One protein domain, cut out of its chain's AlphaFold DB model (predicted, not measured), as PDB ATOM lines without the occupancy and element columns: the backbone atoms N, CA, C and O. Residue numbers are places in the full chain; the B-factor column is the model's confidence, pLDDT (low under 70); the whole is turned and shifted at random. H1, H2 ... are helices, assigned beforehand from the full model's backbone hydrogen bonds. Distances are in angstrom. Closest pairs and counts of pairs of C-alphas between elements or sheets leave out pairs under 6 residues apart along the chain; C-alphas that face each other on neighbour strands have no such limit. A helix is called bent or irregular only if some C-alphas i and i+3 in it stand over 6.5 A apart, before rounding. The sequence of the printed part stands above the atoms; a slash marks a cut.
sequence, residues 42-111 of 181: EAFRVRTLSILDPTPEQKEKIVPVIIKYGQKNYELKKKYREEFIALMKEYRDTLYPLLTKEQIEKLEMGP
ATOM      1  N   GLU A  42      25.498   7.353   3.821       79.12
ATOM      2  CA  GLU A  42      26.329   7.577   2.640       79.12
ATOM      3  C   GLU A  42      27.497   6.598   2.570       79.12
ATOM      4  O   GLU A  42      27.814   6.074   1.507       79.12
ATOM      5  N   ALA A  43      28.107   6.271   3.703       79.75
ATOM      6  CA  ALA A  43      29.199   5.322   3.698       79.75
ATOM      7  C   ALA A  43      28.728   3.862   3.608       79.75
ATOM      8  O   ALA A  43      29.412   3.050   2.981       79.75
ATOM      9  N   PHE A  44      27.524   3.543   4.103       82.06
ATOM     10  CA  PHE A  44      26.842   2.293   3.755       82.06
ATOM     11  C   PHE A  44      26.661   2.188   2.236       82.06
ATOM     12  O   PHE A  44      27.052   1.189   1.637       82.06
ATOM     13  N   ARG A  45      26.184   3.259   1.590       84.38
ATOM     14  CA  ARG A  45      26.037   3.313   0.132       84.38
ATOM     15  C   ARG A  45      27.359   3.137  -0.603       84.38
ATOM     16  O   ARG A  45      27.433   2.291  -1.490       84.38
ATOM     17  N   VAL A  46      28.388   3.908  -0.254       85.12
ATOM     18  CA  VAL A  46      29.710   3.825  -0.896       85.12
ATOM     19  C   VAL A  46      30.270   2.410  -0.784       85.12
ATOM     20  O   VAL A  46      30.717   1.851  -1.781       85.12
ATOM     21  N   ARG A  47      30.174   1.792   0.398       83.06
ATOM     22  CA  ARG A  47      30.695   0.444   0.634       83.06
ATOM     23  C   ARG A  47      29.917  -0.622  -0.130       83.06
ATOM     24  O   ARG A  47      30.526  -1.468  -0.779       83.06
ATOM     25  N   THR A  48      28.588  -0.572  -0.109       84.94
ATOM     26  CA  THR A  48      27.757  -1.528  -0.851       84.94
ATOM     27  C   THR A  48      27.985  -1.407  -2.355       84.94
ATOM     28  O   THR A  48      28.149  -2.423  -3.023       84.94
ATOM     29  N   LEU A  49      28.081  -0.184  -2.887       86.62
ATOM     30  CA  LEU A  49      28.401   0.030  -4.300       86.62
ATOM     31  C   LEU A  49      29.822  -0.431  -4.648       86.62
ATOM     32  O   LEU A  49      30.001  -1.015  -5.708       86.62
ATOM     33  N   SER A  50      30.807  -0.237  -3.763       87.12
ATOM     34  CA  SER A  50      32.178  -0.721  -3.999       87.12
ATOM     35  C   SER A  50      32.302  -2.246  -3.998       87.12
ATOM     36  O   SER A  50      33.211  -2.776  -4.619       87.12
ATOM     37  N   ILE A  51      31.408  -2.946  -3.294       88.94
ATOM     38  CA  ILE A  51      31.408  -4.414  -3.235       88.94
ATOM     39  C   ILE A  51      30.655  -5.002  -4.431       88.94
ATOM     40  O   ILE A  51      31.072  -6.021  -4.969       88.94
ATOM     41  N   LEU A  52      29.536  -4.384  -4.821       89.75
ATOM     42  CA  LEU A  52      28.697  -4.876  -5.914       89.75
ATOM     43  C   LEU A  52      29.241  -4.531  -7.305       89.75
ATOM     44  O   LEU A  52      28.851  -5.198  -8.256       89.75
ATOM     45  N   ASP A  53      30.062  -3.481  -7.413       90.38
ATOM     46  CA  ASP A  53      30.584  -2.920  -8.669       90.38
ATOM     47  C   ASP A  53      29.540  -2.881  -9.812       90.38
ATOM     48  O   ASP A  53      29.711  -3.503 -10.863       90.38
ATOM     49  N   PRO A  54      28.380  -2.224  -9.603       89.50
ATOM     50  CA  PRO A  54      27.273  -2.311 -10.545       89.50
ATOM     51  C   PRO A  54      27.528  -1.481 -11.807       89.50
ATOM     52  O   PRO A  54      28.075  -0.377 -11.755       89.50
ATOM     53  N   THR A  55      27.000  -1.959 -12.933       93.50
ATOM     54  CA  THR A  55      26.948  -1.189 -14.187       93.50
ATOM     55  C   THR A  55      26.159   0.123 -14.014       93.50
ATOM     56  O   THR A  55      25.301   0.217 -13.126       93.50
ATOM     57  N   PRO A  56      26.399   1.154 -14.850       90.25
ATOM     58  CA  PRO A  56      25.733   2.453 -14.711       90.25
ATOM     59  C   PRO A  56      24.199   2.356 -14.739       90.25
ATOM     60  O   PRO A  56      23.539   2.992 -13.921       90.25
ATOM     61  N   GLU A  57      23.631   1.491 -15.579       91.31
ATOM     62  CA  GLU A  57      22.177   1.279 -15.663       91.31
ATOM     63  C   GLU A  57      21.598   0.582 -14.419       91.31
ATOM     64  O   GLU A  57      20.487   0.873 -13.970       91.31
ATOM     65  N   GLN A  58      22.351  -0.342 -13.817       89.94
ATOM     66  CA  GLN A  58      21.946  -1.011 -12.578       89.94
ATOM     67  C   GLN A  58      22.055  -0.076 -11.374       89.94
ATOM     68  O   GLN A  58      21.246  -0.161 -10.446       89.94
ATOM     69  N   LYS A  59      23.026   0.840 -11.388       91.44
ATOM     70  CA  LYS A  59      23.253   1.801 -10.311       91.44
ATOM     71  C   LYS A  59      22.017   2.661 -10.054       91.44
ATOM     72  O   LYS A  59      21.647   2.829  -8.895       91.44
ATOM     73  N   GLU A  60      21.333   3.128 -11.097       92.00
ATOM     74  CA  GLU A  60      20.109   3.933 -10.954       92.00
ATOM     75  C   GLU A  60      18.984   3.184 -10.227       92.00
ATOM     76  O   GLU A  60      18.245   3.778  -9.443       92.00
ATOM     77  N   LYS A  61      18.894   1.862 -10.413       93.75
ATOM     78  CA  LYS A  61      17.882   1.013  -9.761       93.75
ATOM     79  C   LYS A  61      18.284   0.597  -8.346       93.75
ATOM     80  O   LYS A  61      17.436   0.494  -7.463       93.75
ATOM     81  N   ILE A  62      19.574   0.358  -8.113       92.06
ATOM     82  CA  ILE A  62      20.095  -0.167  -6.843       92.06
ATOM     83  C   ILE A  62      20.264   0.943  -5.797       92.06
ATOM     84  O   ILE A  62      19.978   0.725  -4.619       92.06
ATOM     85  N   VAL A  63      20.692   2.143  -6.198       91.44
ATOM     86  CA  VAL A  63      20.895   3.283  -5.285       91.44
ATOM     87  C   VAL A  63      19.669   3.592  -4.409       91.44
ATOM     88  O   VAL A  63      19.851   3.671  -3.190       91.44
ATOM     89  N   PRO A  64      18.429   3.720  -4.928       93.88
ATOM     90  CA  PRO A  64      17.272   3.997  -4.074       93.88
ATOM     91  C   PRO A  64      16.980   2.858  -3.084       93.88
ATOM     92  O   PRO A  64      16.567   3.117  -1.952       93.88
ATOM     93  N   VAL A  65      17.250   1.602  -3.463       94.00
ATOM     94  CA  VAL A  65      17.110   0.439  -2.570       94.00
ATOM     95  C   VAL A  65      18.119   0.526  -1.425       94.00
ATOM     96  O   VAL A  65      17.740   0.404  -0.259       94.00
ATOM     97  N   ILE A  66      19.385   0.804  -1.743       90.69
ATOM     98  CA  ILE A  66      20.456   0.972  -0.754       90.69
ATOM     99  C   ILE A  66      20.123   2.100   0.226       90.69
ATOM    100  O   ILE A  66      20.268   1.911   1.431       90.69
ATOM    101  N   ILE A  67      19.650   3.251  -0.262       90.62
ATOM    102  CA  ILE A  67      19.294   4.395   0.593       90.62
ATOM    103  C   ILE A  67      18.160   4.017   1.551       90.62
ATOM    104  O   ILE A  67      18.277   4.241   2.757       90.62
ATOM    105  N   LYS A  68      17.098   3.378   1.044       93.62
ATOM    106  CA  LYS A  68      15.946   2.948   1.851       93.62
ATOM    107  C   LYS A  68      16.349   1.999   2.981       93.62
ATOM    108  O   LYS A  68      15.912   2.169   4.118       93.62
ATOM    109  N   TYR A  69      17.174   0.994   2.689       91.56
ATOM    110  CA  TYR A  69      17.641   0.062   3.721       91.56
ATOM    111  C   TYR A  69      18.711   0.678   4.630       91.56
ATOM    112  O   TYR A  69      18.734   0.380   5.822       91.56
ATOM    113  N   GLY A  70      19.534   1.591   4.113       88.38
ATOM    114  CA  GLY A  70      20.479   2.375   4.905       88.38
ATOM    115  C   GLY A  70      19.780   3.213   5.978       88.38
ATOM    116  O   GLY A  70      20.204   3.197   7.132       88.38
ATOM    117  N   GLN A  71      18.669   3.874   5.634       90.88
ATOM    118  CA  GLN A  71      17.835   4.624   6.583       90.88
ATOM    119  C   GLN A  71      17.230   3.715   7.658       90.88
ATOM    120  O   GLN A  71      17.388   3.984   8.847       90.88
ATOM    121  N   LYS A  72      16.617   2.593   7.262       91.44
ATOM    122  CA  LYS A  72      16.058   1.623   8.220       91.44
ATOM    123  C   LYS A  72      17.111   1.081   9.189       91.44
ATOM    124  O   LYS A  72      16.856   0.981  10.385       91.44
ATOM    125  N   ASN A  73      18.303   0.761   8.688       87.19
ATOM    126  CA  ASN A  73      19.411   0.305   9.525       87.19
ATOM    127  C   ASN A  73      19.888   1.393  10.490       87.19
ATOM    128  O   ASN A  73      20.215   1.093  11.637       87.19
ATOM    129  N   TYR A  74      19.929   2.651  10.047       85.94
ATOM    130  CA  TYR A  74      20.267   3.777  10.911       85.94
ATOM    131  C   TYR A  74      19.252   3.932  12.053       85.94
ATOM    132  O   TYR A  74      19.651   4.018  13.215       85.94
ATOM    133  N   GLU A  75      17.954   3.887  11.750       90.50
ATOM    134  CA  GLU A  75      16.887   3.934  12.759       90.50
ATOM    135  C   GLU A  75      16.965   2.759  13.740       90.50
ATOM    136  O   GLU A  75      16.850   2.960  14.949       90.50
ATOM    137  N   LEU A  76      17.215   1.543  13.245       90.75
ATOM    138  CA  LEU A  76      17.374   0.354  14.085       90.75
ATOM    139  C   LEU A  76      18.571   0.491  15.034       90.75
ATOM    140  O   LEU A  76      18.438   0.250  16.231       90.75
ATOM    141  N   LYS A  77      19.726   0.937  14.524       85.25
ATOM    142  CA  LYS A  77      20.922   1.197  15.343       85.25
ATOM    143  C   LYS A  77      20.671   2.280  16.389       85.25
ATOM    144  O   LYS A  77      21.181   2.170  17.502       85.25
ATOM    145  N   LYS A  78      19.909   3.323  16.040       86.44
ATOM    146  CA  LYS A  78      19.525   4.389  16.970       86.44
ATOM    147  C   LYS A  78      18.682   3.830  18.118       86.44
ATOM    148  O   LYS A  78      19.072   4.007  19.268       86.44
ATOM    149  N   LYS A  79      17.612   3.091  17.808       92.19
ATOM    150  CA  LYS A  79      16.752   2.445  18.816       92.19
ATOM    151  C   LYS A  79      17.531   1.479  19.702       92.19
ATOM    152  O   LYS A  79      17.504   1.616  20.917       92.19
ATOM    153  N   TYR A  80      18.320   0.588  19.099       89.31
ATOM    154  CA  TYR A  80      19.175  -0.343  19.839       89.31
ATOM    155  C   TYR A  80      20.117   0.385  20.803       89.31
ATOM    156  O   TYR A  80      20.320  -0.052  21.930       89.31
ATOM    157  N   ARG A  81      20.700   1.515  20.382       85.88
ATOM    158  CA  ARG A  81      21.566   2.315  21.251       85.88
ATOM    159  C   ARG A  81      20.797   2.907  22.432       85.88
ATOM    160  O   ARG A  81      21.321   2.884  23.538       85.88
ATOM    161  N   GLU A  82      19.609   3.455  22.200       87.56
ATOM    162  CA  GLU A  82      18.756   4.016  23.256       87.56
ATOM    163  C   GLU A  82      18.353   2.935  24.270       87.56
ATOM    164  O   GLU A  82      18.545   3.116  25.472       87.56
ATOM    165  N   GLU A  83      17.902   1.778  23.784       93.12
ATOM    166  CA  GLU A  83      17.556   0.611  24.604       93.12
ATOM    167  C   GLU A  83      18.764   0.087  25.386       93.12
ATOM    168  O   GLU A  83      18.670  -0.176  26.583       93.12
ATOM    169  N   PHE A  84      19.928  -0.005  24.743       90.00
ATOM    170  CA  PHE A  84      21.162  -0.437  25.391       90.00
ATOM    171  C   PHE A  84      21.599   0.527  26.500       90.00
ATOM    172  O   PHE A  84      22.011   0.084  27.568       90.00
ATOM    173  N   ILE A  85      21.490   1.844  26.284       87.88
ATOM    174  CA  ILE A  85      21.786   2.848  27.319       87.88
ATOM    175  C   ILE A  85      20.826   2.692  28.503       87.88
ATOM    176  O   ILE A  85      21.271   2.717  29.652       87.88
ATOM    177  N   ALA A  86      19.530   2.502  28.239       92.25
ATOM    178  CA  ALA A  86      18.535   2.277  29.284       92.25
ATOM    179  C   ALA A  86      18.833   0.999  30.089       92.25
ATOM    180  O   ALA A  86      18.884   1.053  31.317       92.25
ATOM    181  N   LEU A  87      19.137  -0.107  29.406       93.88
ATOM    182  CA  LEU A  87      19.510  -1.381  30.027       93.88
ATOM    183  C   LEU A  87      20.774  -1.253  30.888       93.88
ATOM    184  O   LEU A  87      20.819  -1.740  32.013       93.88
ATOM    185  N   MET A  88      21.810  -0.577  30.382       89.44
ATOM    186  CA  MET A  88      23.054  -0.381  31.133       89.44
ATOM    187  C   MET A  88      22.850   0.514  32.356       89.44
ATOM    188  O   MET A  88      23.527   0.325  33.369       89.44
ATOM    189  N   LYS A  89      21.912   1.465  32.289       90.00
ATOM    190  CA  LYS A  89      21.504   2.268  33.443       90.00
ATOM    191  C   LYS A  89      20.800   1.405  34.491       90.00
ATOM    192  O   LYS A  89      21.198   1.443  35.646       90.00
ATOM    193  N   GLU A  90      19.830   0.588  34.093       94.88
ATOM    194  CA  GLU A  90      19.137  -0.334  35.002       94.88
ATOM    195  C   GLU A  90      20.108  -1.329  35.655       94.88
ATOM    196  O   GLU A  90      20.102  -1.519  36.872       94.88
ATOM    197  N   TYR A  91      21.017  -1.901  34.862       92.88
ATOM    198  CA  TYR A  91      22.099  -2.748  35.356       92.88
ATOM    199  C   TYR A  91      22.954  -2.027  36.405       92.88
ATOM    200  O   TYR A  91      23.262  -2.595  37.454       92.88
ATOM    201  N   ARG A  92      23.312  -0.760  36.156       90.38
ATOM    202  CA  ARG A  92      24.079   0.069  37.096       90.38
ATOM    203  C   ARG A  92      23.307   0.299  38.394       90.38
ATOM    204  O   ARG A  92      23.870   0.073  39.461       90.38
ATOM    205  N   ASP A  93      22.044   0.701  38.294       93.38
ATOM    206  CA  ASP A  93      21.180   1.009  39.439       93.38
ATOM    207  C   ASP A  93      20.927  -0.236  40.306       93.38
ATOM    208  O   ASP A  93      20.855  -0.139  41.529       93.38
ATOM    209  N   THR A  94      20.883  -1.418  39.686       95.75
ATOM    210  CA  THR A  94      20.721  -2.703  40.384       95.75
ATOM    211  C   THR A  94      22.024  -3.180  41.029       95.75
ATOM    212  O   THR A  94      22.016  -3.727  42.131       95.75
ATOM    213  N   LEU A  95      23.167  -2.978  40.364       95.06
ATOM    214  CA  LEU A  95      24.466  -3.458  40.837       95.06
ATOM    215  C   LEU A  95      25.073  -2.557  41.922       95.06
ATOM    216  O   LEU A  95      25.688  -3.056  42.861       95.06
ATOM    217  N   TYR A  96      24.931  -1.237  41.802       94.19
ATOM    218  CA  TYR A  96      25.613  -0.262  42.663       94.19
ATOM    219  C   TYR A  96      25.304  -0.403  44.159       94.19
ATOM    220  O   TYR A  96      26.247  -0.321  44.947       94.19
ATOM    221  N   PRO A  97      24.056  -0.675  44.582       96.62
ATOM    222  CA  PRO A  97      23.738  -0.907  45.990       96.62
ATOM    223  C   PRO A  97      24.439  -2.130  46.596       96.62
ATOM    224  O   PRO A  97      24.565  -2.216  47.815       96.62
ATOM    225  N   LEU A  98      24.890  -3.075  45.766       97.44
ATOM    226  CA  LEU A  98      25.552  -4.309  46.198       97.44
ATOM    227  C   LEU A  98      27.076  -4.164  46.311       97.44
ATOM    228  O   LEU A  98      27.748  -5.082  46.782       97.44
ATOM    229  N   LEU A  99      27.635  -3.041  45.855       95.88
ATOM    230  CA  LEU A  99      29.075  -2.820  45.781       95.88
ATOM    231  C   LEU A  99      29.577  -1.940  46.924       95.88
ATOM    232  O   LEU A  99      28.899  -1.033  47.405       95.88
ATOM    233  N   THR A 100      30.823  -2.171  47.331       97.00
ATOM    234  CA  THR A 100      31.507  -1.269  48.263       97.00
ATOM    235  C   THR A 100      31.926   0.021  47.557       97.00
ATOM    236  O   THR A 100      32.118   0.060  46.339       97.00
ATOM    237  N   LYS A 101      32.138   1.095  48.327       93.50
ATOM    238  CA  LYS A 101      32.573   2.394  47.782       93.50
ATOM    239  C   LYS A 101      33.871   2.289  46.971       93.50
ATOM    240  O   LYS A 101      33.959   2.874  45.899       93.50
ATOM    241  N   GLU A 102      34.829   1.479  47.423       93.69
ATOM    242  CA  GLU A 102      36.094   1.242  46.707       93.69
ATOM    243  C   GLU A 102      35.895   0.526  45.360       93.69
ATOM    244  O   GLU A 102      36.624   0.769  44.397       93.69
ATOM    245  N   GLN A 103      34.914  -0.379  45.271       92.50
ATOM    246  CA  GLN A 103      34.582  -1.073  44.024       92.50
ATOM    247  C   GLN A 103      33.885  -0.136  43.038       92.50
ATOM    248  O   GLN A 103      34.198  -0.166  41.846       92.50
ATOM    249  N   ILE A 104      32.993   0.728  43.531       91.62
ATOM    250  CA  ILE A 104      32.342   1.769  42.725       91.62
ATOM    251  C   ILE A 104      33.399   2.716  42.150       91.62
ATOM    252  O   ILE A 104      33.411   2.957  40.947       91.62
ATOM    253  N   GLU A 105      34.348   3.171  42.968       89.62
ATOM    254  CA  GLU A 105      35.416   4.076  42.531       89.62
ATOM    255  C   GLU A 105      36.282   3.460  41.415       89.62
ATOM    256  O   GLU A 105      36.589   4.112  40.415       89.62
ATOM    257  N   LYS A 106      36.604   2.163  41.525       88.81
ATOM    258  CA  LYS A 106      37.324   1.416  40.477       88.81
ATOM    259  C   LYS A 106      36.520   1.297  39.182       88.81
ATOM    260  O   LYS A 106      37.096   1.402  38.099       88.81
ATOM    261  N   LEU A 107      35.206   1.092  39.274       85.94
ATOM    262  CA  LEU A 107      34.323   1.041  38.103       85.94
ATOM    263  C   LEU A 107      34.183   2.415  37.436       85.94
ATOM    264  O   LEU A 107      34.163   2.497  36.209       85.94
ATOM    265  N   GLU A 108      34.141   3.491  38.222       81.81
ATOM    266  CA  GLU A 108      34.029   4.862  37.720       81.81
ATOM    267  C   GLU A 108      35.341   5.429  37.170       81.81
ATOM    268  O   GLU A 108      35.306   6.316  36.315       81.81
ATOM    269  N   MET A 109      36.498   4.948  37.625       76.38
ATOM    270  CA  MET A 109      37.808   5.298  37.059       76.38
ATOM    271  C   MET A 109      38.210   4.423  35.864       76.38
ATOM    272  O   MET A 109      39.149   4.755  35.139       76.38
ATOM    273  N   GLY A 110      37.510   3.309  35.641       71.25
ATOM    274  CA  GLY A 110      37.790   2.386  34.550       71.25
ATOM    275  C   GLY A 110      37.477   2.955  33.154       71.25
ATOM    276  O   GLY A 110      36.680   3.885  33.004       71.25
ATOM    277  N   PRO A 111      38.027   2.346  32.083       56.97
ATOM    278  CA  PRO A 111      37.790   2.751  30.688       56.97
ATOM    279  C   PRO A 111      36.316   2.668  30.247       56.97
ATOM    280  O   PRO A 111      35.970   3.132  29.161       56.97
TER     281      PRO A 111
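What this domain is: This is residues 42 to 111 of the 181 residues of an uncharacterized protein of Bacteroidetes bacterium (UniProt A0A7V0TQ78). One long helix, H2, makes nearly the whole length of a thin rod, and at each end of it a short helix folds back on the same side: H1 at a slant over the first part of H2, and H3 back beside its last turns, close at Tyr 96 and Ile 104. Between the two short helices a long stretch of H2, residues 75 to 94, stands free. The printed part has 70 residues with three named helices, in the order H1, H2, H3, and no named strand; the class is all helix. It is extended, with a radius of gyration of the C-alphas of 21.3 A, and spans 65 by 20 by 13 A.

Where its parts are: Find C-alpha 42 at (26.329, 7.577, 2.640); there H1 begins, residues 42 to 52, 15.3 A long. Go on to C-alpha 56 at (25.733, 2.453, -14.711), where H2 begins; it holds residues 56 to 98 and is 61.3 A long. H2 has a kink of 35 degrees near residue 63, and it is only just irregular: C-alphas 94 and 97 are 6.6 A apart. H3, residues 101 to 109, ends at C-alpha 109, at (37.808, 5.298, 37.059).

How they stand to each other: Look at residues 63 to 70, the part of H2 that alone touches H1; the closest C-alphas, those of Arg 45 and Ile 66, are 6.1 A apart. H1 and H2 run opposite ways at a steep tilt of 56 degrees. H3 and H2 are close but not clearly touching, with the closest C-alphas, those of Tyr 96 and Ile 104, 7.0 A apart. They run opposite ways at a shallow tilt of 20 degrees. H1 and H3 are apart. In H1 and H3 every O i to N i+4 pair is within hydrogen-bond range; in H2, 33 of 39 are.

The domain as a whole: The two C-alphas farthest apart, those of Glu 57 and Thr 100, are 64.7 A apart. The printed part has no cut, and both links are tight. Residue 111 is under 70 in pLDDT; the mean of the printed part is 89.2.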